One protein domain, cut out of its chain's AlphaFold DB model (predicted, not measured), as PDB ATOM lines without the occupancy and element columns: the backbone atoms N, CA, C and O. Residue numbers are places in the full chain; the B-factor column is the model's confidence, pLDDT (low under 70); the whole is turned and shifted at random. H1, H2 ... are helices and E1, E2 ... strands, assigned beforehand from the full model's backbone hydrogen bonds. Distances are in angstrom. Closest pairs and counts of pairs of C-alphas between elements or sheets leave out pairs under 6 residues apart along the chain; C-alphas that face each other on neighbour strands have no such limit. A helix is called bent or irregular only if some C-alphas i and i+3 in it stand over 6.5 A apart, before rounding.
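Overview. This is residues 265 to 462 of the 464 residues of the protein "Putative ubiquitin-conjugating enzyme protein" of Eutypa lata (strain UCR-EL1) (UniProt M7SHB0). A small, twisted sheet of four strands lies near the middle, with H4 across one face over E1 and the long H6 running from H5 at one end of the longest axis to the beginning of E2. H2 and H3 make the other end, where residues 289 to 294 stick out, and two long stretches have no named element: residues 342 to 380, whose C-alphas lie 6 to 22 A from the mean of all C-alphas, and residues 436 to 458, whose C-alphas lie 11 to 29 A from it. The printed part has 198 residues, with six named helices and four named strands in the order H1 H2 H3 E1 E2 E3 H4 H5 H6 E4; the class is mixed, helices and strands, and under half of the residues, 83, are in named elements. The sheet runs E3 E2 E1 E4 and is mixed. The whole is compact, with a radius of gyration of the C-alphas of 18.3 A and spans of 62 by 44 by 26 A.

Along the chain. H1, residues 268 to 271, begins at C-alpha 268 (14.216, -9.446, 42.043). H2 is residues 278 to 286, 11.9 A long, and H3 residues 293 to 299, 10.2 A. E1, residues 304 to 310, is 19.7 A long; E2, residues 321 to 327, is 19.6 A; E3, residues 338 to 341, is 10.6 A. H4 is residues 381 to 392, 15.5 A, and H5 residues 397 to 400. H6, residues 410 to 435, is 35.8 A long and only just irregular: C-alphas 428 and 431 are 6.7 A apart. E4, residues 459 to 461, ends at C-alpha 461 (7.214, -31.503, 39.433).

Arrangement. E1, E2 and E3 form a meander, each strand the antiparallel neighbour of the one before, with hairpins E1 and E2, and E2 and E3. N 307 and O 324 are 2.8 A apart, and N 340 and O 325 2.8 A. E4 is parallel to E1, with N 308 and O 459 at 3.1 A. H2 only just is on the sheet and only grazes it with residues 278 to 281. H2 and H3 are close but not clearly touching, the closest C-alphas being Ala 285 and Thr 299, 8.0 A. H4 is on the sheet at a height of 9.0 A, over E1, slantwise to the strands at 33 degrees on the local plane. H5 and H6 touch, at the C-alphas of Trp 398 and Ala 413, 5.3 A, through residues 412 to 417 of H6. H6 only grazes the sheet with residues 424 to 432; the closest C-alphas of E2 and H6 are Phe 321 and Ala 428, 4.9 A. H1 is not on the sheet, though only just, with 4 pairs of C-alphas within 10 A. Every O i to N i+4 pair is within hydrogen-bond range in H2, H3 and H4, and 18 of 22 in H6; H1 and H5 are too short for such a pair.

Size, cuts and confidence. The two C-alphas farthest apart are those of Arg 291 and Tyr 411, 62.5 A. The printed part has no cut. The links E3 to H4 and H6 to E4 are long. Mean pLDDT of the printed part is 71.6; it is under 70 at 68 residues, among them 284 to 307 and 432 to 462.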
ATOM      1  N   ASP A 265       4.182 -14.393  42.764       38.81
ATOM      2  CA  ASP A 265       5.144 -13.433  42.199       38.81
ATOM      3  C   ASP A 265       6.009 -12.696  43.249       38.81
ATOM      4  O   ASP A 265       5.474 -12.220  44.256       38.81
ATOM      5  N   ILE A 266       7.334 -12.571  43.021       42.69
ATOM      6  CA  ILE A 266       8.323 -12.028  43.992       42.69
ATOM      7  C   ILE A 266       9.295 -10.999  43.363       42.69
ATOM      8  O   ILE A 266       9.700 -11.186  42.215       42.69
ATOM      9  N   PRO A 267       9.734  -9.951  44.105       46.25
ATOM     10  CA  PRO A 267      10.715  -8.958  43.641       46.25
ATOM     11  C   PRO A 267      12.162  -9.473  43.478       46.25
ATOM     12  O   PRO A 267      12.697 -10.148  44.358       46.25
ATOM     13  N   ASP A 268      12.853  -9.023  42.424       45.44
ATOM     14  CA  ASP A 268      14.216  -9.446  42.043       45.44
ATOM     15  C   ASP A 268      15.255  -9.358  43.180       45.44
ATOM     16  O   ASP A 268      16.086 -10.249  43.351       45.44
ATOM     17  N   GLN A 269      15.205  -8.305  44.006       48.25
ATOM     18  CA  GLN A 269      16.144  -8.096  45.122       48.25
ATOM     19  C   GLN A 269      16.137  -9.234  46.147       48.25
ATOM     20  O   GLN A 269      17.178  -9.530  46.730       48.25
ATOM     21  N   MET A 270      14.984  -9.874  46.343       49.38
ATOM     22  CA  MET A 270      14.844 -11.009  47.254       49.38
ATOM     23  C   MET A 270      15.382 -12.296  46.623       49.38
ATOM     24  O   MET A 270      16.057 -13.078  47.289       49.38
ATOM     25  N   MET A 271      15.185 -12.472  45.313       51.41
ATOM     26  CA  MET A 271      15.714 -13.613  44.568       51.41
ATOM     27  C   MET A 271      17.253 -13.649  44.590       51.41
ATOM     28  O   MET A 271      17.847 -14.708  44.759       51.41
ATOM     29  N   PHE A 272      17.921 -12.495  44.489       55.44
ATOM     30  CA  PHE A 272      19.388 -12.415  44.456       55.44
ATOM     31  C   PHE A 272      20.103 -12.699  45.794       55.44
ATOM     32  O   PHE A 272      21.333 -12.781  45.794       55.44
ATOM     33  N   ALA A 273      19.407 -12.815  46.929       56.28
ATOM     34  CA  ALA A 273      20.059 -12.990  48.234       56.28
ATOM     35  C   ALA A 273      20.561 -14.429  48.461       56.28
ATOM     36  O   ALA A 273      21.720 -14.622  48.825       56.28
ATOM     37  N   ASN A 274      19.714 -15.426  48.171       60.56
ATOM     38  CA  ASN A 274      19.984 -16.852  48.429       60.56
ATOM     39  C   ASN A 274      20.059 -17.685  47.138       60.56
ATOM     40  O   ASN A 274      19.801 -18.891  47.146       60.56
ATOM     41  N   PHE A 275      20.343 -17.042  46.007       66.56
ATOM     42  CA  PHE A 275      20.497 -17.720  44.726       66.56
ATOM     43  C   PHE A 275      21.971 -17.937  44.400       66.56
ATOM     44  O   PHE A 275      22.779 -17.008  44.411       66.56
ATOM     45  N   SER A 276      22.312 -19.171  44.058       72.44
ATOM     46  CA  SER A 276      23.685 -19.635  43.862       72.44
ATOM     47  C   SER A 276      24.435 -18.860  42.783       72.44
ATOM     48  O   SER A 276      25.636 -18.622  42.906       72.44
ATOM     49  N   PHE A 277      23.728 -18.414  41.743       75.69
ATOM     50  CA  PHE A 277      24.306 -17.643  40.644       75.69
ATOM     51  C   PHE A 277      23.999 -16.145  40.752       75.69
ATOM     52  O   PHE A 277      24.083 -15.429  39.762       75.69
ATOM     53  N   ALA A 278      23.652 -15.633  41.940       69.69
ATOM     54  CA  ALA A 278      23.213 -14.248  42.103       69.69
ATOM     55  C   ALA A 278      24.257 -13.215  41.672       69.69
ATOM     56  O   ALA A 278      23.896 -12.170  41.141       69.69
ATOM     57  N   THR A 279      25.544 -13.488  41.896       76.62
ATOM     58  CA  THR A 279      26.629 -12.605  41.444       76.62
ATOM     59  C   THR A 279      26.694 -12.557  39.921       76.62
ATOM     60  O   THR A 279      26.756 -11.467  39.365       76.62
ATOM     61  N   LEU A 280      26.592 -13.713  39.257       74.56
ATOM     62  CA  LEU A 280      26.583 -13.814  37.796       74.56
ATOM     63  C   LEU A 280      25.335 -13.148  37.205       74.56
ATOM     64  O   LEU A 280      25.429 -12.372  36.263       74.56
ATOM     65  N   ALA A 281      24.170 -13.382  37.804       66.94
ATOM     66  CA  ALA A 281      22.919 -12.778  37.376       66.94
ATOM     67  C   ALA A 281      22.909 -11.247  37.584       66.94
ATOM     68  O   ALA A 281      22.442 -10.507  36.719       66.94
ATOM     69  N   ARG A 282      23.505 -10.745  38.679       72.25
ATOM     70  CA  ARG A 282      23.742  -9.303  38.890       72.25
ATOM     71  C   ARG A 282      24.725  -8.731  37.878       72.25
ATOM     72  O   ARG A 282      24.515  -7.621  37.398       72.25
ATOM     73  N   GLU A 283      25.778  -9.470  37.554       71.75
ATOM     74  CA  GLU A 283      26.764  -9.063  36.561       71.75
ATOM     75  C   GLU A 283      26.116  -8.932  35.177       71.75
ATOM     76  O   GLU A 283      26.199  -7.859  34.581       71.75
ATOM     77  N   VAL A 284      25.347  -9.936  34.747       67.75
ATOM     78  CA  VAL A 284      24.521  -9.904  33.529       67.75
ATOM     79  C   VAL A 284      23.569  -8.703  33.520       67.75
ATOM     80  O   VAL A 284      23.500  -7.974  32.530       67.75
ATOM     81  N   ALA A 285      22.888  -8.433  34.638       64.25
ATOM     82  CA  ALA A 285      22.000  -7.278  34.766       64.25
ATOM     83  C   ALA A 285      22.743  -5.925  34.720       64.25
ATOM     84  O   ALA A 285      22.161  -4.915  34.325       64.25
ATOM     85  N   SER A 286      24.016  -5.889  35.134       65.00
ATOM     86  CA  SER A 286      24.834  -4.671  35.235       65.00
ATOM     87  C   SER A 286      25.670  -4.360  33.989       65.00
ATOM     88  O   SER A 286      25.944  -3.190  33.721       65.00
ATOM     89  N   GLN A 287      26.050  -5.375  33.204       62.47
ATOM     90  CA  GLN A 287      26.878  -5.220  32.003       62.47
ATOM     91  C   GLN A 287      26.118  -4.574  30.823       62.47
ATOM     92  O   GLN A 287      26.723  -4.268  29.796       62.47
ATOM     93  N   VAL A 288      24.815  -4.290  30.969       54.41
ATOM     94  CA  VAL A 288      23.990  -3.656  29.928       54.41
ATOM     95  C   VAL A 288      23.346  -2.350  30.434       54.41
ATOM     96  O   VAL A 288      22.359  -2.401  31.170       54.41
ATOM     97  N   PRO A 289      23.813  -1.150  30.021       49.53
ATOM     98  CA  PRO A 289      23.089   0.092  30.286       49.53
ATOM     99  C   PRO A 289      21.897   0.278  29.308       49.53
ATOM    100  O   PRO A 289      22.007  -0.099  28.140       49.53
ATOM    101  N   PRO A 290      20.746   0.866  29.722       54.19
ATOM    102  CA  PRO A 290      19.434   0.537  29.144       54.19
ATOM    103  C   PRO A 290      18.758   1.654  28.319       54.19
ATOM    104  O   PRO A 290      18.935   2.838  28.603       54.19
ATOM    105  N   ARG A 291      17.842   1.273  27.403       37.62
ATOM    106  CA  ARG A 291      16.525   1.929  27.174       37.62
ATOM    107  C   ARG A 291      15.600   1.085  26.275       37.62
ATOM    108  O   ARG A 291      15.984   0.648  25.198       37.62
ATOM    109  N   GLY A 292      14.341   0.924  26.691       48.22
ATOM    110  CA  GLY A 292      13.273   0.321  25.877       48.22
ATOM    111  C   GLY A 292      13.225  -1.211  25.890       48.22
ATOM    112  O   GLY A 292      13.801  -1.851  26.766       48.22
ATOM    113  N   ARG A 293      12.507  -1.781  24.907       44.47
ATOM    114  CA  ARG A 293      12.164  -3.213  24.706       44.47
ATOM    115  C   ARG A 293      13.307  -4.209  24.996       44.47
ATOM    116  O   ARG A 293      13.036  -5.350  25.342       44.47
ATOM    117  N   MET A 294      14.559  -3.763  24.914       37.38
ATOM    118  CA  MET A 294      15.773  -4.531  25.192       37.38
ATOM    119  C   MET A 294      15.969  -4.895  26.677       37.38
ATOM    120  O   MET A 294      16.427  -5.996  26.939       37.38
ATOM    121  N   LYS A 295      15.538  -4.057  27.646       42.22
ATOM    122  CA  LYS A 295      15.506  -4.457  29.074       42.22
ATOM    123  C   LYS A 295      14.604  -5.677  29.252       42.22
ATOM    124  O   LYS A 295      15.039  -6.648  29.843       42.22
ATOM    125  N   ARG A 296      13.388  -5.616  28.690       43.44
ATOM    126  CA  ARG A 296      12.381  -6.682  28.774       43.44
ATOM    127  C   ARG A 296      12.881  -7.976  28.135       43.44
ATOM    128  O   ARG A 296      12.821  -8.996  28.797       43.44
ATOM    129  N   LEU A 297      13.447  -7.904  26.925       39.84
ATOM    130  CA  LEU A 297      14.018  -9.075  26.256       39.84
ATOM    131  C   LEU A 297      15.175  -9.696  27.048       39.84
ATOM    132  O   LEU A 297      15.227 -10.903  27.151       39.84
ATOM    133  N   ILE A 298      16.090  -8.903  27.611       40.69
ATOM    134  CA  ILE A 298      17.249  -9.445  28.343       40.69
ATOM    135  C   ILE A 298      16.818 -10.081  29.669       40.69
ATOM    136  O   ILE A 298      17.273 -11.178  29.968       40.69
ATOM    137  N   THR A 299      15.891  -9.468  30.416       46.44
ATOM    138  CA  THR A 299      15.273 -10.126  31.584       46.44
ATOM    139  C   THR A 299      14.434 -11.348  31.215       46.44
ATOM    140  O   THR A 299      14.316 -12.231  32.043       46.44
ATOM    141  N   GLU A 300      13.868 -11.411  30.004       45.41
ATOM    142  CA  GLU A 300      13.185 -12.606  29.469       45.41
ATOM    143  C   GLU A 300      14.181 -13.662  28.922       45.41
ATOM    144  O   GLU A 300      13.768 -14.770  28.603       45.41
ATOM    145  N   ILE A 301      15.474 -13.331  28.757       43.69
ATOM    146  CA  ILE A 301      16.528 -14.243  28.258       43.69
ATOM    147  C   ILE A 301      17.349 -14.826  29.420       43.69
ATOM    148  O   ILE A 301      17.739 -15.992  29.366       43.69
ATOM    149  N   SER A 302      17.626 -14.035  30.463       54.28
ATOM    150  CA  SER A 302      18.323 -14.489  31.670       54.28
ATOM    151  C   SER A 302      17.325 -14.869  32.764       54.28
ATOM    152  O   SER A 302      17.010 -14.058  33.637       54.28
ATOM    153  N   ASP A 303      16.841 -16.106  32.721       65.50
ATOM    154  CA  ASP A 303      15.913 -16.617  33.725       65.50
ATOM    155  C   ASP A 303      16.653 -17.225  34.924       65.50
ATOM    156  O   ASP A 303      17.547 -18.069  34.796       65.50
ATOM    157  N   MET A 304      16.247 -16.798  36.119       64.44
ATOM    158  CA  MET A 304      16.634 -17.392  37.395       64.44
ATOM    159  C   MET A 304      15.462 -18.209  37.928       64.44
ATOM    160  O   MET A 304      14.361 -17.690  38.102       64.44
ATOM    161  N   MET A 305      15.700 -19.482  38.221       64.69
ATOM    162  CA  MET A 305      14.671 -20.417  38.661       64.69
ATOM    163  C   MET A 305      15.115 -21.126  39.938       64.69
ATOM    164  O   MET A 305      16.229 -21.646  40.012       64.69
ATOM    165  N   LYS A 306      14.221 -21.194  40.927       65.00
ATOM    166  CA  LYS A 306      14.308 -22.177  42.010       65.00
ATOM    167  C   LYS A 306      13.391 -23.343  41.677       65.00
ATOM    168  O   LYS A 306      12.246 -23.153  41.271       65.00
ATOM    169  N   ILE A 307      13.918 -24.548  41.807       68.19
ATOM    170  CA  ILE A 307      13.264 -25.767  41.349       68.19
ATOM    171  C   ILE A 307      13.182 -26.734  42.516       68.19
ATOM    172  O   ILE A 307      14.170 -26.951  43.220       68.19
ATOM    173  N   LEU A 308      12.000 -27.314  42.700       74.50
ATOM    174  CA  LEU A 308      11.750 -28.332  43.701       74.50
ATOM    175  C   LEU A 308      11.368 -29.631  42.998       74.50
ATOM    176  O   LEU A 308      10.324 -29.718  42.349       74.50
ATOM    177  N   ILE A 309      12.214 -30.650  43.119       75.69
ATOM    178  CA  ILE A 309      11.919 -31.981  42.588       75.69
ATOM    179  C   ILE A 309      11.503 -32.865  43.753       75.69
ATOM    180  O   ILE A 309      12.249 -33.018  44.721       75.69
ATOM    181  N   VAL A 310      10.312 -33.450  43.647       77.06
ATOM    182  CA  VAL A 310       9.841 -34.447  44.606       77.06
ATOM    183  C   VAL A 310      10.368 -35.813  44.178       77.06
ATOM    184  O   VAL A 310      10.233 -36.207  43.014       77.06
ATOM    185  N   GLY A 311      11.000 -36.530  45.106       76.38
ATOM    186  CA  GLY A 311      11.499 -37.872  44.837       76.38
ATOM    187  C   GLY A 311      10.366 -38.852  44.525       76.38
ATOM    188  O   GLY A 311       9.315 -38.847  45.170       76.38
ATOM    189  N   THR A 312      10.583 -39.686  43.513       77.31
ATOM    190  CA  THR A 312       9.567 -40.563  42.919       77.31
ATOM    191  C   THR A 312       9.314 -41.823  43.743       77.31
ATOM    192  O   THR A 312      10.203 -42.317  44.449       77.31
ATOM    193  N   LYS A 313       8.094 -42.365  43.610       78.00
ATOM    194  CA  LYS A 313       7.672 -43.625  44.232       78.00
ATOM    195  C   LYS A 313       8.618 -44.779  43.892       78.00
ATOM    196  O   LYS A 313       9.019 -44.930  42.742       78.00
ATOM    197  N   GLY A 314       8.952 -45.603  44.886       78.25
ATOM    198  CA  GLY A 314       9.790 -46.790  44.706       78.25
ATOM    199  C   GLY A 314      11.292 -46.505  44.722       78.25
ATOM    200  O   GLY A 314      12.093 -47.430  44.623       78.25
ATOM    201  N   THR A 315      11.706 -45.250  44.899       90.56
ATOM    202  CA  THR A 315      13.122 -44.865  44.984       90.56
ATOM    203  C   THR A 315      13.518 -44.579  46.434       90.56
ATOM    204  O   THR A 315      12.663 -44.312  47.277       90.56
ATOM    205  N   PRO A 316      14.809 -44.600  46.807       91.75
ATOM    206  CA  PRO A 316      15.215 -44.181  48.149       91.75
ATOM    207  C   PRO A 316      15.023 -42.670  48.407       91.75
ATOM    208  O   PRO A 316      15.250 -42.201  49.523       91.75
ATOM    209  N   TYR A 317      14.598 -41.919  47.389       90.25
ATOM    210  CA  TYR A 317      14.310 -40.487  47.431       90.25
ATOM    211  C   TYR A 317      12.833 -40.180  47.705       90.25
ATOM    212  O   TYR A 317      12.479 -39.011  47.812       90.25
ATOM    213  N   GLU A 318      11.980 -41.205  47.799       82.56
ATOM    214  CA  GLU A 318      10.521 -41.083  47.834       82.56
ATOM    215  C   GLU A 318      10.009 -39.964  48.754       82.56
ATOM    216  O   GLU A 318      10.374 -39.892  49.930       82.56
ATOM    217  N   TYR A 319       9.165 -39.089  48.194       79.75
ATOM    218  CA  TYR A 319       8.555 -37.918  48.842       79.75
ATOM    219  C   TYR A 319       9.534 -36.890  49.441       79.75
ATOM    220  O   TYR A 319       9.104 -35.949  50.106       79.75
ATOM    221  N   GLY A 320      10.840 -37.045  49.221       76.06
ATOM    222  CA  GLY A 320      11.830 -36.032  49.559       76.06
ATOM    223  C   GLY A 320      11.681 -34.796  48.686       76.06
ATOM    224  O   GLY A 320      11.477 -34.907  47.478       76.06
ATOM    225  N   PHE A 321      11.818 -33.626  49.295       78.38
ATOM    226  CA  PHE A 321      11.799 -32.325  48.640       78.38
ATOM    227  C   PHE A 321      13.239 -31.871  48.360       78.38
ATOM    228  O   PHE A 321      13.961 -31.430  49.260       78.38
ATOM    229  N   PHE A 322      13.667 -32.005  47.103       81.25
ATOM    230  CA  PHE A 322      15.031 -31.710  46.663       81.25
ATOM    231  C   PHE A 322      15.094 -30.361  45.948       81.25
ATOM    232  O   PHE A 322      14.492 -30.178  44.890       81.25
ATOM    233  N   GLU A 323      15.832 -29.419  46.530       82.88
ATOM    234  CA  GLU A 323      15.974 -28.056  46.028       82.88
ATOM    235  C   GLU A 323      17.132 -27.910  45.052       82.88
ATOM    236  O   GLU A 323      18.238 -28.420  45.272       82.88
ATOM    237  N   PHE A 324      16.892 -27.111  44.017       85.12
ATOM    238  CA  PHE A 324      17.879 -26.746  43.021       85.12
ATOM    239  C   PHE A 324      17.759 -25.272  42.628       85.12
ATOM    240  O   PHE A 324      16.660 -24.735  42.500       85.12
ATOM    241  N   ASP A 325      18.898 -24.644  42.352       82.31
ATOM    242  CA  ASP A 325      18.968 -23.376  41.628       82.31
ATOM    243  C   ASP A 325      19.292 -23.651  40.164       82.31
ATOM    244  O   ASP A 325      20.231 -24.396  39.883       82.31
ATOM    245  N   LEU A 326      18.576 -23.014  39.240       84.88
ATOM    246  CA  LEU A 326      18.858 -23.034  37.807       84.88
ATOM    247  C   LEU A 326      18.973 -21.608  37.271       84.88
ATOM    248  O   LEU A 326      18.126 -20.762  37.544       84.88
ATOM    249  N   PHE A 327      20.015 -21.348  36.487       82.06
ATOM    250  CA  PHE A 327      20.265 -20.064  35.844       82.06
ATOM    251  C   PHE A 327      20.507 -20.233  34.344       82.06
ATOM    252  O   PHE A 327      21.380 -20.999  33.934       82.06
ATOM    253  N   CYS A 328      19.782 -19.471  33.532       80.56
ATOM    254  CA  CYS A 328      20.048 -19.332  32.106       80.56
ATOM    255  C   CYS A 328      21.027 -18.162  31.877       80.56
ATOM    256  O   CYS A 328      20.646 -17.007  32.084       80.56
ATOM    257  N   PRO A 329      22.291 -18.424  31.480       76.50
ATOM    258  CA  PRO A 329      23.242 -17.360  31.161       76.50
ATOM    259  C   PRO A 329      22.857 -16.633  29.862       76.50
ATOM    260  O   PRO A 329      21.993 -17.090  29.118       76.50
ATOM    261  N   LEU A 330      23.526 -15.517  29.556       72.38
ATOM    262  CA  LEU A 330      23.289 -14.735  28.327       72.38
ATOM    263  C   LEU A 330      23.478 -15.557  27.048       72.38
ATOM    264  O   LEU A 330      22.841 -15.298  26.032       72.38
ATOM    265  N   GLU A 331      24.365 -16.545  27.101       75.12
ATOM    266  CA  GLU A 331      24.655 -17.452  26.004       75.12
ATOM    267  C   GLU A 331      23.592 -18.547  25.853       75.12
ATOM    268  O   GLU A 331      23.668 -19.324  24.905       75.12
ATOM    269  N   TYR A 332      22.608 -18.659  26.749       72.19
ATOM    270  CA  TYR A 332      21.490 -19.586  26.586       72.19
ATOM    271  C   TYR A 332      20.616 -19.170  25.382       72.19
ATOM    272  O   TYR A 332      20.344 -17.983  25.203       72.19
ATOM    273  N   PRO A 333      20.153 -20.103  24.524       76.31
ATOM    274  CA  PRO A 333      20.292 -21.560  24.605       76.31
ATOM    275  C   PRO A 333      21.520 -22.122  23.869       76.31
ATOM    276  O   PRO A 333      21.597 -23.333  23.670       76.31
ATOM    277  N   TYR A 334      22.468 -21.293  23.422       77.81
ATOM    278  CA  TYR A 334      23.708 -21.764  22.789       77.81
ATOM    279  C   TYR A 334      24.642 -22.483  23.773       77.81
ATOM    280  O   TYR A 334      25.370 -23.389  23.370       77.81
ATOM    281  N   SER A 335      24.569 -22.126  25.056       82.12
ATOM    282  CA  SER A 335      25.156 -22.861  26.183       82.12
ATOM    283  C   SER A 335      24.062 -23.508  27.046       82.12
ATOM    284  O   SER A 335      22.935 -23.001  27.057       82.12
ATOM    285  N   PRO A 336      24.359 -24.610  27.767       86.81
ATOM    286  CA  PRO A 336      23.410 -25.202  28.705       86.81
ATOM    287  C   PRO A 336      23.066 -24.242  29.855       86.81
ATOM    288  O   PRO A 336      23.859 -23.346  30.165       86.81
ATOM    289  N   PRO A 337      21.920 -24.442  30.530       89.50
ATOM    290  CA  PRO A 337      21.658 -23.761  31.790       89.50
ATOM    291  C   PRO A 337      22.672 -24.209  32.855       89.50
ATOM    292  O   PRO A 337      23.176 -25.332  32.830       89.50
ATOM    293  N   LEU A 338      22.951 -23.337  33.820       90.81
ATOM    294  CA  LEU A 338      23.709 -23.685  35.018       90.81
ATOM    295  C   LEU A 338      22.740 -24.187  36.081       90.81
ATOM    296  O   LEU A 338      21.688 -23.585  36.271       90.81
ATOM    297  N   MET A 339      23.088 -25.257  36.792       93.25
ATOM    298  CA  MET A 339      22.228 -25.802  37.841       93.25
ATOM    299  C   MET A 339      23.040 -26.260  39.053       93.25
ATOM    300  O   MET A 339      24.134 -26.810  38.901       93.25
ATOM    301  N   ARG A 340      22.517 -26.022  40.261       91.94
ATOM    302  CA  ARG A 340      23.144 -26.396  41.535       91.94
ATOM    303  C   ARG A 340      22.128 -27.055  42.456       91.94
ATOM    304  O   ARG A 340      21.026 -26.550  42.617       91.94
ATOM    305  N   PHE A 341      22.521 -28.161  43.072       94.25
ATOM    306  CA  PHE A 341      21.749 -28.869  44.084       94.25
ATOM    307  C   PHE A 341      21.969 -28.245  45.468       94.25
ATOM    308  O   PHE A 341      23.109 -27.978  45.849       94.25
ATOM    309  N   LEU A 342      20.890 -27.993  46.209       84.75
ATOM    310  CA  LEU A 342      20.938 -27.252  47.476       84.75
ATOM    311  C   LEU A 342      20.690 -28.128  48.707       84.75
ATOM    312  O   LEU A 342      21.202 -27.813  49.781       84.75
ATOM    313  N   THR A 343      19.963 -29.242  48.574       84.44
ATOM    314  CA  THR A 343      19.624 -30.141  49.695       84.44
ATOM    315  C   THR A 343      20.820 -31.015  50.098       84.44
ATOM    316  O   THR A 343      20.791 -32.234  50.005       84.44
ATOM    317  N   THR A 344      21.913 -30.394  50.539       85.38
ATOM    318  CA  THR A 344      23.191 -31.052  50.879       85.38
ATOM    319  C   THR A 344      23.501 -31.016  52.376       85.38
ATOM    320  O   THR A 344      24.562 -31.475  52.800       85.38
ATOM    321  N   ASN A 345      22.597 -30.448  53.187       85.06
ATOM    322  CA  ASN A 345      22.810 -30.169  54.610       85.06
ATOM    323  C   ASN A 345      24.130 -29.408  54.861       85.06
ATOM    324  O   ASN A 345      25.018 -29.875  55.575       85.06
ATOM    325  N   GLY A 346      24.299 -28.265  54.189       80.88
ATOM    326  CA  GLY A 346      25.510 -27.444  54.306       80.88
ATOM    327  C   GLY A 346      26.773 -28.120  53.765       80.88
ATOM    328  O   GLY A 346      27.866 -27.841  54.248       80.88
ATOM    329  N   GLY A 347      26.624 -29.024  52.792       85.00
ATOM    330  CA  GLY A 347      27.725 -29.773  52.189       85.00
ATOM    331  C   GLY A 347      28.222 -30.971  52.987       85.00
ATOM    332  O   GLY A 347      29.371 -31.361  52.840       85.00
ATOM    333  N   SER A 348      27.368 -31.561  53.826       84.25
ATOM    334  CA  SER A 348      27.705 -32.773  54.588       84.25
ATOM    335  C   SER A 348      27.141 -34.058  53.977       84.25
ATOM    336  O   SER A 348      27.465 -35.144  54.449       84.25
ATOM    337  N   ILE A 349      26.250 -33.954  52.983       88.62
ATOM    338  CA  ILE A 349      25.513 -35.097  52.435       88.62
ATOM    339  C   ILE A 349      25.686 -35.184  50.922       88.62
ATOM    340  O   ILE A 349      25.365 -34.251  50.183       88.62
ATOM    341  N   ARG A 350      26.114 -36.365  50.466       92.00
ATOM    342  CA  ARG A 350      26.160 -36.766  49.056       92.00
ATOM    343  C   ARG A 350      24.978 -37.686  48.742       92.00
ATOM    344  O   ARG A 350      25.081 -38.903  48.856       92.00
ATOM    345  N   PHE A 351      23.844 -37.113  48.341       91.44
ATOM    346  CA  PHE A 351      22.602 -37.867  48.099       91.44
ATOM    347  C   PHE A 351      22.694 -38.891  46.957       91.44
ATOM    348  O   PHE A 351      21.958 -39.881  46.922       91.44
ATOM    349  N   ASN A 352      23.578 -38.660  45.992       96.19
ATOM    350  CA  ASN A 352      23.758 -39.520  44.831       96.19
ATOM    351  C   ASN A 352      25.206 -39.404  44.332       96.19
ATOM    352  O   ASN A 352      25.796 -38.330  44.474       96.19
ATOM    353  N   PRO A 353      25.787 -40.425  43.676       95.56
ATOM    354  CA  PRO A 353      27.088 -40.272  43.030       95.56
ATOM    355  C   PRO A 353      27.172 -39.068  42.073       95.56
ATOM    356  O   PRO A 353      28.240 -38.463  41.946       95.56
ATOM    357  N   ASN A 354      26.049 -38.674  41.464       96.94
ATOM    358  CA  ASN A 354      25.927 -37.509  40.589       96.94
ATOM    359  C   ASN A 354      25.457 -36.218  41.291       96.94
ATOM    360  O   ASN A 354      25.383 -35.190  40.621       96.94
ATOM    361  N   LEU A 355      25.162 -36.239  42.596       96.12
ATOM    362  CA  LEU A 355      24.806 -35.064  43.407       96.12
ATOM    363  C   LEU A 355      25.845 -34.884  44.512       96.12
ATOM    364  O   LEU A 355      25.806 -35.559  45.542       96.12
ATOM    365  N   TYR A 356      26.800 -33.997  44.268       92.06
ATOM    366  CA  TYR A 356      27.939 -33.776  45.148       92.06
ATOM    367  C   TYR A 356      27.545 -32.948  46.374       92.06
ATOM    368  O   TYR A 356      26.579 -32.185  46.352       92.06
ATOM    369  N   GLU A 357      28.339 -33.075  47.436       91.62
ATOM    370  CA  GLU A 357      28.186 -32.321  48.688       91.62
ATOM    371  C   GLU A 357      28.259 -30.807  48.455       91.62
ATOM    372  O   GLU A 357      27.501 -30.035  49.032       91.62
ATOM    373  N   ASP A 358      29.109 -30.361  47.530       88.75
ATOM    374  CA  ASP A 358      29.214 -28.954  47.142       88.75
ATOM    375  C   ASP A 358      28.048 -28.469  46.257       88.75
ATOM    376  O   ASP A 358      28.046 -27.323  45.815       88.75
ATOM    377  N   GLY A 359      27.056 -29.318  45.984       91.38
ATOM    378  CA  GLY A 359      25.905 -29.007  45.146       91.38
ATOM    379  C   GLY A 359      26.148 -29.171  43.646       91.38
ATOM    380  O   GLY A 359      25.254 -28.866  42.852       91.38
ATOM    381  N   LYS A 360      27.324 -29.647  43.213       95.25
ATOM    382  CA  LYS A 360      27.563 -29.954  41.800       95.25
ATOM    383  C   LYS A 360      26.687 -31.126  41.347       95.25
ATOM    384  O   LYS A 360      26.635 -32.176  41.987       95.25
ATOM    385  N   ILE A 361      26.052 -30.952  40.189       97.00
ATOM    386  CA  ILE A 361      25.245 -31.976  39.520       97.00
ATOM    387  C   ILE A 361      26.047 -32.515  38.342       97.00
ATOM    388  O   ILE A 361      26.487 -31.732  37.499       97.00
ATOM    389  N   CYS A 362      26.234 -33.829  38.261       95.88
ATOM    390  CA  CYS A 362      26.837 -34.493  37.108       95.88
ATOM    391  C   CYS A 362      25.746 -34.965  36.142       95.88
ATOM    392  O   CYS A 362      25.142 -36.013  36.351       95.88
ATOM    393  N   LEU A 363      25.525 -34.206  35.070       94.75
ATOM    394  CA  LEU A 363      24.589 -34.541  34.002       94.75
ATOM    395  C   LEU A 363      25.149 -34.056  32.661       94.75
ATOM    396  O   LEU A 363      25.634 -32.930  32.552       94.75
ATOM    397  N   SER A 364      25.079 -34.886  31.620       93.19
ATOM    398  CA  SER A 364      25.677 -34.554  30.318       93.19
ATOM    399  C   SER A 364      24.998 -33.362  29.639       93.19
ATOM    400  O   SER A 364      25.681 -32.529  29.044       93.19
ATOM    401  N   LEU A 365      23.683 -33.204  29.826       88.88
ATOM    402  CA  LEU A 365      22.927 -32.030  29.374       88.88
ATOM    403  C   LEU A 365      23.357 -30.725  30.062       88.88
ATOM    404  O   LEU A 365      23.112 -29.655  29.522       88.88
ATOM    405  N   LEU A 366      24.018 -30.792  31.222       93.69
ATOM    406  CA  LEU A 366      24.620 -29.635  31.898       93.69
ATOM    407  C   LEU A 366      26.107 -29.461  31.546       93.69
ATOM    408  O   LEU A 366      26.767 -28.563  32.058       93.69
ATOM    409  N   GLY A 367      26.668 -30.337  30.702       92.38
ATOM    410  CA  GLY A 367      28.092 -30.341  30.354       92.38
ATOM    411  C   GLY A 367      29.019 -30.807  31.482       92.38
ATOM    412  O   GLY A 367      30.234 -30.650  31.383       92.38
ATOM    413  N   THR A 368      28.479 -31.381  32.558       93.69
ATOM    414  CA  THR A 368      29.241 -31.780  33.755       93.69
ATOM    415  C   THR A 368      29.499 -33.283  33.846       93.69
ATOM    416  O   THR A 368      30.139 -33.739  34.795       93.69
ATOM    417  N   TRP A 369      29.019 -34.054  32.866       92.88
ATOM    418  CA  TRP A 369      29.203 -35.499  32.773       92.88
ATOM    419  C   TRP A 369      29.348 -35.966  31.321       92.88
ATOM    420  O   TRP A 369      28.921 -35.279  30.393       92.88
ATOM    421  N   SER A 370      29.930 -37.145  31.111       86.38
ATOM    422  CA  SER A 370      29.989 -37.776  29.789       86.38
ATOM    423  C   SER A 370      28.616 -38.304  29.370       86.38
ATOM    424  O   SER A 370      27.943 -38.959  30.164       86.38
ATOM    425  N   GLY A 371      28.213 -38.074  28.123       89.25
ATOM    426  CA  GLY A 371      26.935 -38.541  27.586       89.25
ATOM    427  C   GLY A 371      26.463 -37.658  26.439       89.25
ATOM    428  O   GLY A 371      27.276 -36.990  25.799       89.25
ATOM    429  N   GLU A 372      25.154 -37.635  26.195       89.38
ATOM    430  CA  GLU A 372      24.563 -36.718  25.220       89.38
ATOM    431  C   GLU A 372      24.697 -35.265  25.714       89.38
ATOM    432  O   GLU A 372      24.166 -34.939  26.782       89.38
ATOM    433  N   PRO A 373      25.434 -34.398  24.994       92.38
ATOM    434  CA  PRO A 373      25.636 -33.018  25.408       92.38
ATOM    435  C   PRO A 373      24.415 -32.158  25.075       92.38
ATOM    436  O   PRO A 373      23.613 -32.501  24.204       92.38
ATOM    437  N   TRP A 374      24.328 -30.989  25.708       89.38
ATOM    438  CA  TRP A 374      23.361 -29.954  25.349       89.38
ATOM    439  C   TRP A 374      23.448 -29.567  23.867       89.38
ATOM    440  O   TRP A 374      24.533 -29.296  23.344       89.38
ATOM    441  N   ARG A 375      22.295 -29.500  23.195       82.56
ATOM    442  CA  ARG A 375      22.163 -29.094  21.793       82.56
ATOM    443  C   ARG A 375      21.230 -27.889  21.675       82.56
ATOM    444  O   ARG A 375      20.022 -28.041  21.880       82.56
ATOM    445  N   PRO A 376      21.742 -26.708  21.293       78.62
ATOM    446  CA  PRO A 376      20.926 -25.508  21.141       78.62
ATOM    447  C   PRO A 376      19.737 -25.732  20.198       78.62
ATOM    448  O   PRO A 376      19.902 -26.252  19.093       78.62
ATOM    449  N   GLY A 377      18.533 -25.358  20.636       70.19
ATOM    450  CA  GLY A 377      17.296 -25.515  19.859       70.19
ATOM    451  C   GLY A 377      16.732 -26.942  19.781       70.19
ATOM    452  O   GLY A 377      15.696 -27.132  19.150       70.19
ATOM    453  N   GLN A 378      17.379 -27.930  20.411       73.06
ATOM    454  CA  GLN A 378      16.872 -29.305  20.545       73.06
ATOM    455  C   GLN A 378      16.713 -29.707  22.012       73.06
ATOM    456  O   GLN A 378      15.709 -30.314  22.376       73.06
ATOM    457  N   SER A 379      17.698 -29.367  22.845       75.00
ATOM    458  CA  SER A 379      17.659 -29.647  24.273       75.00
ATOM    459  C   SER A 379      16.738 -28.679  25.012       75.00
ATOM    460  O   SER A 379      16.654 -27.502  24.659       75.00
ATOM    461  N   THR A 380      16.059 -29.163  26.051       75.81
ATOM    462  CA  THR A 380      15.146 -28.348  26.865       75.81
ATOM    463  C   THR A 380      15.480 -28.436  28.351       75.81
ATOM    464  O   THR A 380      16.036 -29.427  28.825       75.81
ATOM    465  N   ILE A 381      15.098 -27.410  29.118       77.25
ATOM    466  CA  ILE A 381      15.164 -27.463  30.587       77.25
ATOM    467  C   ILE A 381      14.320 -28.631  31.109       77.25
ATOM    468  O   ILE A 381      14.752 -29.332  32.015       77.25
ATOM    469  N   LEU A 382      13.171 -28.917  30.486       73.62
ATOM    470  CA  LEU A 382      12.359 -30.084  30.829       73.62
ATOM    471  C   LEU A 382      13.164 -31.388  30.744       73.62
ATOM    472  O   LEU A 382      13.112 -32.188  31.670       73.62
ATOM    473  N   GLN A 383      13.948 -31.585  29.681       74.25
ATOM    474  CA  GLN A 383      14.817 -32.760  29.573       74.25
ATOM    475  C   GLN A 383      15.850 -32.810  30.701       74.25
ATOM    476  O   GLN A 383      16.071 -33.883  31.248       74.25
ATOM    477  N   VAL A 384      16.429 -31.675  31.110       82.06
ATOM    478  CA  VAL A 384      17.331 -31.619  32.277       82.06
ATOM    479  C   VAL A 384      16.615 -32.106  33.541       82.06
ATOM    480  O   VAL A 384      17.133 -32.981  34.234       82.06
ATOM    481  N   LEU A 385      15.417 -31.587  33.825       79.88
ATOM    482  CA  LEU A 385      14.659 -31.933  35.033       79.88
ATOM    483  C   LEU A 385      14.201 -33.394  35.030       79.88
ATOM    484  O   LEU A 385      14.388 -34.101  36.020       79.88
ATOM    485  N   VAL A 386      13.689 -33.875  33.896       72.12
ATOM    486  CA  VAL A 386      13.292 -35.277  33.713       72.12
ATOM    487  C   VAL A 386      14.500 -36.205  33.823       72.12
ATOM    488  O   VAL A 386      14.398 -37.258  34.447       72.12
ATOM    489  N   SER A 387      15.670 -35.838  33.289       83.06
ATOM    490  CA  SER A 387      16.896 -36.628  33.454       83.06
ATOM    491  C   SER A 387      17.356 -36.690  34.911       83.06
ATOM    492  O   SER A 387      17.760 -37.757  35.366       83.06
ATOM    493  N   ILE A 388      17.262 -35.595  35.674       87.31
ATOM    494  CA  ILE A 388      17.551 -35.623  37.117       87.31
ATOM    495  C   ILE A 388      16.585 -36.581  37.822       87.31
ATOM    496  O   ILE A 388      17.025 -37.460  38.560       87.31
ATOM    497  N   GLN A 389      15.285 -36.465  37.562       79.12
ATOM    498  CA  GLN A 389      14.280 -37.294  38.225       79.12
ATOM    499  C   GLN A 389      14.402 -38.782  37.859       79.12
ATOM    500  O   GLN A 389      14.289 -39.638  38.729       79.12
ATOM    501  N   SER A 390      14.663 -39.102  36.590       77.81
ATOM    502  CA  SER A 390      14.688 -40.487  36.098       77.81
ATOM    503  C   SER A 390      16.036 -41.188  36.274       77.81
ATOM    504  O   SER A 390      16.070 -42.376  36.589       77.81
ATOM    505  N   MET A 391      17.151 -40.481  36.071       87.25
ATOM    506  CA  MET A 391      18.487 -41.090  36.040       87.25
ATOM    507  C   MET A 391      19.250 -40.902  37.350       87.25
ATOM    508  O   MET A 391      20.018 -41.778  37.749       87.25
ATOM    509  N   ILE A 392      19.062 -39.764  38.021       93.06
ATOM    510  CA  ILE A 392      19.776 -39.444  39.261       93.06
ATOM    511  C   ILE A 392      18.946 -39.893  40.463       93.06
ATOM    512  O   ILE A 392      19.425 -40.688  41.268       93.06
ATOM    513  N   LEU A 393      17.691 -39.456  40.567       89.94
ATOM    514  CA  LEU A 393      16.785 -39.840  41.653       89.94
ATOM    515  C   LEU A 393      16.127 -41.211  41.398       89.94
ATOM    516  O   LEU A 393      14.919 -41.367  41.525       89.94
ATOM    517  N   CYS A 394      16.924 -42.206  41.003       91.81
ATOM    518  CA  CYS A 394      16.463 -43.519  40.551       91.81
ATOM    519  C   CYS A 394      16.363 -44.558  41.686       91.81
ATOM    520  O   CYS A 394      16.770 -44.310  42.819       91.81
ATOM    521  N   GLU A 395      15.843 -45.753  41.385       93.19
ATOM    522  CA  GLU A 395      15.651 -46.841  42.360       93.19
ATOM    523  C   GLU A 395      16.966 -47.374  42.952       93.19
ATOM    524  O   GLU A 395      17.015 -47.749  44.125       93.19
ATOM    525  N   GLN A 396      18.043 -47.422  42.161       93.31
ATOM    526  CA  GLN A 396      19.309 -48.052  42.560       93.31
ATOM    527  C   GLN A 396      20.521 -47.125  42.340       93.31
ATOM    528  O   GLN A 396      21.428 -47.446  41.567       93.31
ATOM    529  N   PRO A 397      20.595 -45.992  43.062       95.00
ATOM    530  CA  PRO A 397      21.598 -44.948  42.854       95.00
ATOM    531  C   PRO A 397      23.042 -45.383  43.130       95.00
ATOM    532  O   PRO A 397      23.979 -44.720  42.695       95.00
ATOM    533  N   TRP A 398      23.262 -46.511  43.810       94.81
ATOM    534  CA  TRP A 398      24.606 -47.062  44.014       94.81
ATOM    535  C   TRP A 398      25.341 -47.364  42.698       94.81
ATOM    536  O   TRP A 398      26.570 -47.245  42.641       94.81
ATOM    537  N   TYR A 399      24.601 -47.747  41.652       93.75
ATOM    538  CA  TYR A 399      25.156 -48.076  40.335       93.75
ATOM    539  C   TYR A 399      25.517 -46.841  39.502       93.75
ATOM    540  O   TYR A 399      26.234 -46.984  38.517       93.75
ATOM    541  N   ASN A 400      25.094 -45.640  39.917       94.00
ATOM    542  CA  ASN A 400      25.437 -44.386  39.240       94.00
ATOM    543  C   ASN A 400      26.907 -43.977  39.437       94.00
ATOM    544  O   ASN A 400      27.383 -43.045  38.788       94.00
ATOM    545  N   GLU A 401      27.633 -44.624  40.354       91.62
ATOM    546  CA  GLU A 401      29.063 -44.369  40.514       91.62
ATOM    547  C   GLU A 401      29.838 -44.936  39.310       91.62
ATOM    548  O   GLU A 401      29.646 -46.107  38.958       91.62
ATOM    549  N   PRO A 402      30.773 -44.165  38.727       85.50
ATOM    550  CA  PRO A 402      31.557 -44.605  37.584       85.50
ATOM    551  C   PRO A 402      32.271 -45.930  37.843       85.50
ATOM    552  O   PRO A 402      32.947 -46.117  38.860       85.50
ATOM    553  N   GLY A 403      32.141 -46.860  36.903       85.69
ATOM    554  CA  GLY A 403      32.738 -48.190  36.993       85.69
ATOM    555  C   GLY A 403      31.944 -49.184  37.848       85.69
ATOM    556  O   GLY A 403      32.459 -50.273  38.150       85.69
ATOM    557  N   ARG A 404      30.715 -48.839  38.262       90.12
ATOM    558  CA  ARG A 404      29.768 -49.752  38.927       90.12
ATOM    559  C   ARG A 404      28.581 -50.155  38.056       90.12
ATOM    560  O   ARG A 404      27.883 -51.082  38.446       90.12
ATOM    561  N   GLU A 405      28.407 -49.570  36.878       84.94
ATOM    562  CA  GLU A 405      27.217 -49.693  36.020       84.94
ATOM    563  C   GLU A 405      26.906 -51.146  35.631       84.94
ATOM    564  O   GLU A 405      25.752 -51.541  35.531       84.94
ATOM    565  N   HIS A 406      27.951 -51.958  35.450       84.69
ATOM    566  CA  HIS A 406      27.843 -53.368  35.054       84.69
ATOM    567  C   HIS A 406      28.089 -54.339  36.216       84.69
ATOM    568  O   HIS A 406      28.198 -55.550  36.012       84.69
ATOM    569  N   ARG A 407      28.241 -53.829  37.444       87.25
ATOM    570  CA  ARG A 407      28.398 -54.679  38.627       87.25
ATOM    571  C   ARG A 407      27.030 -55.172  39.066       87.25
ATOM    572  O   ARG A 407      26.035 -54.481  38.925       87.25
ATOM    573  N   THR A 408      26.996 -56.338  39.694       86.06
ATOM    574  CA  THR A 408      25.813 -56.833  40.397       86.06
ATOM    575  C   THR A 408      26.172 -56.996  41.867       86.06
ATOM    576  O   THR A 408      26.948 -57.867  42.251       86.06
ATOM    577  N   ASN A 409      25.661 -56.101  42.714       89.44
ATOM    578  CA  ASN A 409      25.873 -56.185  44.157       89.44
ATOM    579  C   ASN A 409      24.637 -55.684  44.907       89.44
ATOM    580  O   ASN A 409      24.597 -54.570  45.426       89.44
ATOM    581  N   ALA A 410      23.622 -56.549  44.965       89.69
ATOM    582  CA  ALA A 410      22.343 -56.252  45.605       89.69
ATOM    583  C   ALA A 410      22.489 -55.873  47.088       89.69
ATOM    584  O   ALA A 410      21.723 -55.054  47.586       89.69
ATOM    585  N   TYR A 411      23.486 -56.427  47.789       92.44
ATOM    586  CA  TYR A 411      23.754 -56.073  49.182       92.44
ATOM    587  C   TYR A 411      24.202 -54.614  49.312       92.44
ATOM    588  O   TYR A 411      23.603 -53.861  50.077       92.44
ATOM    589  N   MET A 412      25.205 -54.195  48.532       91.81
ATOM    590  CA  MET A 412      25.704 -52.817  48.567       91.81
ATOM    591  C   MET A 412      24.670 -51.816  48.052       91.81
ATOM    592  O   MET A 412      24.513 -50.755  48.649       91.81
ATOM    593  N   ALA A 413      23.927 -52.163  46.998       92.00
ATOM    594  CA  ALA A 413      22.833 -51.332  46.503       92.00
ATOM    595  C   ALA A 413      21.740 -51.147  47.569       92.00
ATOM    596  O   ALA A 413      21.315 -50.027  47.834       92.00
ATOM    597  N   LYS A 414      21.342 -52.225  48.260       91.94
ATOM    598  CA  LYS A 414      20.365 -52.152  49.356       91.94
ATOM    599  C   LYS A 414      20.883 -51.341  50.545       91.94
ATOM    600  O   LYS A 414      20.120 -50.567  51.114       91.94
ATOM    601  N   HIS A 415      22.154 -51.511  50.917       92.38
ATOM    602  CA  HIS A 415      22.781 -50.722  51.978       92.38
ATOM    603  C   HIS A 415      22.735 -49.230  51.648       92.38
ATOM    604  O   HIS A 415      22.214 -48.445  52.435       92.38
ATOM    605  N   TYR A 416      23.190 -48.863  50.449       92.94
ATOM    606  CA  TYR A 416      23.187 -47.484  49.975       92.94
ATOM    607  C   TYR A 416      21.768 -46.896  49.936       92.94
ATOM    608  O   TYR A 416      21.544 -45.784  50.402       92.94
ATOM    609  N   ASN A 417      20.775 -47.662  49.471       93.75
ATOM    610  CA  ASN A 417      19.379 -47.223  49.480       93.75
ATOM    611  C   ASN A 417      18.859 -46.940  50.894       93.75
ATOM    612  O   ASN A 417      18.088 -46.004  51.082       93.75
ATOM    613  N   ASN A 418      19.255 -47.732  51.891       88.88
ATOM    614  CA  ASN A 418      18.839 -47.497  53.274       88.88
ATOM    615  C   ASN A 418      19.459 -46.215  53.847       88.88
ATOM    616  O   ASN A 418      18.769 -45.482  54.552       88.88
ATOM    617  N   GLU A 419      20.718 -45.923  53.513       92.06
ATOM    618  CA  GLU A 419      21.374 -44.663  53.892       92.06
ATOM    619  C   GLU A 419      20.681 -43.465  53.242       92.06
ATOM    620  O   GLU A 419      20.291 -42.528  53.936       92.06
ATOM    621  N   VAL A 420      20.432 -43.537  51.931       93.75
ATOM    622  CA  VAL A 420      19.740 -42.470  51.202       93.75
ATOM    623  C   VAL A 420      18.330 -42.251  51.746       93.75
ATOM    624  O   VAL A 420      17.964 -41.106  51.958       93.75
ATOM    625  N   ARG A 421      17.559 -43.299  52.068       90.12
ATOM    626  CA  ARG A 421      16.229 -43.140  52.698       90.12
ATOM    627  C   ARG A 421      16.298 -42.409  54.033       90.12
ATOM    628  O   ARG A 421      15.473 -41.537  54.297       90.12
ATOM    629  N   ALA A 422      17.282 -42.744  54.870       82.88
ATOM    630  CA  ALA A 422      17.489 -42.049  56.133       82.88
ATOM    631  C   ALA A 422      17.821 -40.567  55.897       82.88
ATOM    632  O   ALA A 422      17.232 -39.700  56.538       82.88
ATOM    633  N   TRP A 423      18.694 -40.261  54.933       90.12
ATOM    634  CA  TRP A 423      19.010 -38.879  54.562       90.12
ATOM    635  C   TRP A 423      17.823 -38.139  53.954       90.12
ATOM    636  O   TRP A 423      17.620 -36.973  54.272       90.12
ATOM    637  N   THR A 424      17.011 -38.798  53.127       84.62
ATOM    638  CA  THR A 424      15.791 -38.229  52.546       84.62
ATOM    639  C   THR A 424      14.859 -37.776  53.662       84.62
ATOM    640  O   THR A 424      14.459 -36.614  53.692       84.62
ATOM    641  N   LEU A 425      14.606 -38.637  54.651       80.25
ATOM    642  CA  LEU A 425      13.815 -38.275  55.827       80.25
ATOM    643  C   LEU A 425      14.449 -37.116  56.606       80.25
ATOM    644  O   LEU A 425      13.770 -36.145  56.921       80.25
ATOM    645  N   MET A 426      15.750 -37.189  56.896       79.00
ATOM    646  CA  MET A 426      16.431 -36.230  57.774       79.00
ATOM    647  C   MET A 426      16.720 -34.867  57.144       79.00
ATOM    648  O   MET A 426      16.829 -33.887  57.874       79.00
ATOM    649  N   HIS A 427      16.901 -34.798  55.826       82.75
ATOM    650  CA  HIS A 427      17.432 -33.611  55.151       82.75
ATOM    651  C   HIS A 427      16.566 -33.124  53.990       82.75
ATOM    652  O   HIS A 427      16.625 -31.943  53.666       82.75
ATOM    653  N   ALA A 428      15.752 -33.993  53.390       78.56
ATOM    654  CA  ALA A 428      14.836 -33.622  52.312       78.56
ATOM    655  C   ALA A 428      13.366 -33.580  52.762       78.56
ATOM    656  O   ALA A 428      12.521 -33.141  51.996       78.56
ATOM    657  N   ILE A 429      13.038 -34.012  53.984       75.81
ATOM    658  CA  ILE A 429      11.667 -33.977  54.520       75.81
ATOM    659  C   ILE A 429      11.631 -33.224  55.848       75.81
ATOM    660  O   ILE A 429      10.893 -32.253  55.978       75.81
ATOM    661  N   LEU A 430      12.441 -33.630  56.830       72.19
ATOM    662  CA  LEU A 430      12.405 -33.043  58.168       72.19
ATOM    663  C   LEU A 430      12.713 -31.538  58.190       72.19
ATOM    664  O   LEU A 430      11.954 -30.833  58.836       72.19
ATOM    665  N   PRO A 431      13.725 -30.994  57.483       70.25
ATOM    666  CA  PRO A 431      13.991 -29.557  57.530       70.25
ATOM    667  C   PRO A 431      12.855 -28.754  56.915       70.25
ATOM    668  O   PRO A 431      12.557 -27.665  57.380       70.25
ATOM    669  N   TRP A 432      12.180 -29.311  55.911       65.94
ATOM    670  CA  TRP A 432      10.972 -28.723  55.353       65.94
ATOM    671  C   TRP A 432       9.849 -28.734  56.384       65.94
ATOM    672  O   TRP A 432       9.290 -27.690  56.703       65.94
ATOM    673  N   ALA A 433       9.600 -29.885  56.994       57.69
ATOM    674  CA  ALA A 433       8.634 -30.040  58.067       57.69
ATOM    675  C   ALA A 433       8.910 -29.082  59.251       57.69
ATOM    676  O   ALA A 433       8.001 -28.423  59.738       57.69
ATOM    677  N   GLU A 434      10.165 -28.921  59.673       54.91
ATOM    678  CA  GLU A 434      10.592 -27.991  60.728       54.91
ATOM    679  C   GLU A 434      10.543 -26.524  60.273       54.91
ATOM    680  O   GLU A 434      10.196 -25.651  61.063       54.91
ATOM    681  N   SER A 435      10.829 -26.238  59.000       50.06
ATOM    682  CA  SER A 435      10.745 -24.889  58.422       50.06
ATOM    683  C   SER A 435       9.326 -24.349  58.313       50.06
ATOM    684  O   SER A 435       9.153 -23.149  58.159       50.06
ATOM    685  N   VAL A 436       8.318 -25.219  58.382       45.12
ATOM    686  CA  VAL A 436       6.921 -24.812  58.575       45.12
ATOM    687  C   VAL A 436       6.727 -24.190  59.966       45.12
ATOM    688  O   VAL A 436       5.887 -23.316  60.119       45.12
ATOM    689  N   HIS A 437       7.510 -24.619  60.966       38.94
ATOM    690  CA  HIS A 437       7.303 -24.322  62.392       38.94
ATOM    691  C   HIS A 437       8.246 -23.257  62.957       38.94
ATOM    692  O   HIS A 437       7.956 -22.646  63.980       38.94
ATOM    693  N   ALA A 438       9.407 -23.061  62.339       38.72
ATOM    694  CA  ALA A 438      10.292 -21.950  62.640       38.72
ATOM    695  C   ALA A 438      10.118 -20.915  61.529       38.72
ATOM    696  O   ALA A 438      10.351 -21.267  60.378       38.72
ATOM    697  N   ASP A 439       9.794 -19.664  61.875       41.00
ATOM    698  CA  ASP A 439       9.666 -18.473  60.998       41.00
ATOM    699  C   ASP A 439      10.904 -18.146  60.113       41.00
ATOM    700  O   ASP A 439      11.075 -17.033  59.620       41.00
ATOM    701  N   ASN A 440      11.819 -19.098  59.936       36.62
ATOM    702  CA  ASN A 440      13.140 -18.956  59.345       36.62
ATOM    703  C   ASN A 440      13.448 -20.031  58.290       36.62
ATOM    704  O   ASN A 440      14.621 -20.292  58.014       36.62
ATOM    705  N   GLY A 441      12.444 -20.680  57.700       36.62
ATOM    706  CA  GLY A 441      12.695 -21.560  56.560       36.62
ATOM    707  C   GLY A 441      11.609 -21.520  55.491       36.62
ATOM    708  O   GLY A 441      10.551 -20.927  55.678       36.62
ATOM    709  N   VAL A 442      11.908 -22.125  54.341       35.69
ATOM    710  CA  VAL A 442      11.231 -21.889  53.052       35.69
ATOM    711  C   VAL A 442       9.704 -22.091  53.104       35.69
ATOM    712  O   VAL A 442       8.991 -21.448  52.340       35.69
ATOM    713  N   LEU A 443       9.173 -22.902  54.033       34.94
ATOM    714  CA  LEU A 443       7.724 -23.070  54.226       34.94
ATOM    715  C   LEU A 443       7.066 -22.059  55.193       34.94
ATOM    716  O   LEU A 443       5.886 -21.765  55.012       34.94
ATOM    717  N   SER A 444       7.785 -21.465  56.153       37.84
ATOM    718  CA  SER A 444       7.260 -20.371  56.999       37.84
ATOM    719  C   SER A 444       6.973 -19.090  56.207       37.84
ATOM    720  O   SER A 444       6.029 -18.361  56.489       37.84
ATOM    721  N   GLU A 445       7.713 -18.871  55.122       38.75
ATOM    722  CA  GLU A 445       7.573 -17.731  54.203       38.75
ATOM    723  C   GLU A 445       6.304 -17.799  53.326       38.75
ATOM    724  O   GLU A 445       5.912 -16.848  52.633       38.75
ATOM    725  N   ILE A 446       5.630 -18.945  53.381       35.19
ATOM    726  CA  ILE A 446       4.353 -19.206  52.740       35.19
ATOM    727  C   ILE A 446       3.180 -18.860  53.708       35.19
ATOM    728  O   ILE A 446       2.041 -18.683  53.261       35.19
ATOM    729  N   ALA A 447       3.448 -18.633  55.008       29.45
ATOM    730  CA  ALA A 447       2.530 -18.035  55.993       29.45
ATOM    731  C   ALA A 447       2.603 -16.507  55.982       29.45
ATOM    732  O   ALA A 447       3.686 -15.941  56.112       29.45
ATOM    733  N   PRO A 448       1.480 -15.775  55.887       32.34
ATOM    734  CA  PRO A 448       1.535 -14.332  56.007       32.34
ATOM    735  C   PRO A 448       1.489 -13.935  57.487       32.34
ATOM    736  O   PRO A 448       0.403 -13.707  58.009       32.34
ATOM    737  N   THR A 449       2.637 -13.753  58.151       26.47
ATOM    738  CA  THR A 449       2.698 -12.880  59.341       26.47
ATOM    739  C   THR A 449       3.925 -11.949  59.332       26.47
ATOM    740  O   THR A 449       5.008 -12.253  59.793       26.47
ATOM    741  N   ASN A 450       3.708 -10.775  58.735       26.23
ATOM    742  CA  ASN A 450       4.365  -9.477  58.935       26.23
ATOM    743  C   ASN A 450       5.870  -9.350  59.310       26.23
ATOM    744  O   ASN A 450       6.271  -9.474  60.460       26.23
ATOM    745  N   VAL A 451       6.569  -8.734  58.339       31.08
ATOM    746  CA  VAL A 451       7.754  -7.848  58.396       31.08
ATOM    747  C   VAL A 451       9.138  -8.524  58.431       31.08
ATOM    748  O   VAL A 451       9.660  -8.876  59.480       31.08
ATOM    749  N   ASN A 452       9.776  -8.490  57.249       28.25
ATOM    750  CA  ASN A 452      11.217  -8.594  56.946       28.25
ATOM    751  C   ASN A 452      11.872  -9.943  56.606       28.25
ATOM    752  O   ASN A 452      13.096  -9.978  56.490       28.25
ATOM    753  N   THR A 453      11.125 -10.989  56.273       30.34
ATOM    754  CA  THR A 453      11.711 -12.204  55.674       30.34
ATOM    755  C   THR A 453      10.952 -12.647  54.417       30.34
ATOM    756  O   THR A 453       9.808 -12.254  54.189       30.34
ATOM    757  N   THR A 454      11.707 -13.279  53.517       33.31
ATOM    758  CA  THR A 454      11.532 -13.463  52.062       33.31
ATOM    759  C   THR A 454      10.369 -14.404  51.680       33.31
ATOM    760  O   THR A 454       9.667 -14.856  52.566       33.31
ATOM    761  N   PRO A 455       9.964 -14.525  50.395       30.20
ATOM    762  CA  PRO A 455       9.545 -15.844  49.859       30.20
ATOM    763  C   PRO A 455      10.044 -16.101  48.426       30.20
ATOM    764  O   PRO A 455      10.246 -15.152  47.674       30.20
ATOM    765  N   PHE A 456      10.198 -17.373  48.024       31.98
ATOM    766  CA  PHE A 456      10.739 -17.834  46.727       31.98
ATOM    767  C   PHE A 456       9.689 -18.494  45.800       31.98
ATOM    768  O   PHE A 456       8.644 -18.959  46.247       31.98
ATOM    769  N   TRP A 457       9.971 -18.524  44.490       28.72
ATOM    770  CA  TRP A 457       9.154 -19.183  43.460       28.72
ATOM    771  C   TRP A 457       9.397 -20.702  43.462       28.72
ATOM    772  O   TRP A 457      10.551 -21.127  43.439       28.72
ATOM    773  N   HIS A 458       8.336 -21.515  43.440       34.25
ATOM    774  CA  HIS A 458       8.421 -22.978  43.380       34.25
ATOM    775  C   HIS A 458       7.817 -23.526  42.083       34.25
ATOM    776  O   HIS A 458       6.638 -23.325  41.801       34.25
ATOM    777  N   LEU A 459       8.622 -24.264  41.321       30.45
ATOM    778  CA  LEU A 459       8.147 -25.211  40.316       30.45
ATOM    779  C   LEU A 459       8.217 -26.609  40.942       30.45
ATOM    780  O   LEU A 459       9.316 -27.137  41.118       30.45
ATOM    781  N   THR A 460       7.064 -27.172  41.304       32.88
ATOM    782  CA  THR A 460       6.946 -28.540  41.828       32.88
ATOM    783  C   THR A 460       6.603 -29.474  40.676       32.88
ATOM    784  O   THR A 460       5.522 -29.376  40.098       32.88
ATOM    785  N   ILE A 461       7.515 -30.384  40.334       29.00
ATOM    786  CA  ILE A 461       7.214 -31.503  39.433       29.00
ATOM    787  C   ILE A 461       6.654 -32.630  40.301       29.00
ATOM    788  O   ILE A 461       7.398 -33.270  41.046       29.00
ATOM    789  N   VAL A 462       5.338 -32.827  40.241       24.62
ATOM    790  CA  VAL A 462       4.647 -33.971  40.849       24.62
ATOM    791  C   VAL A 462       4.523 -35.045  39.761       24.62
ATOM    792  O   VAL A 462       4.120 -34.690  38.656       24.62
TER     793      VAL A 462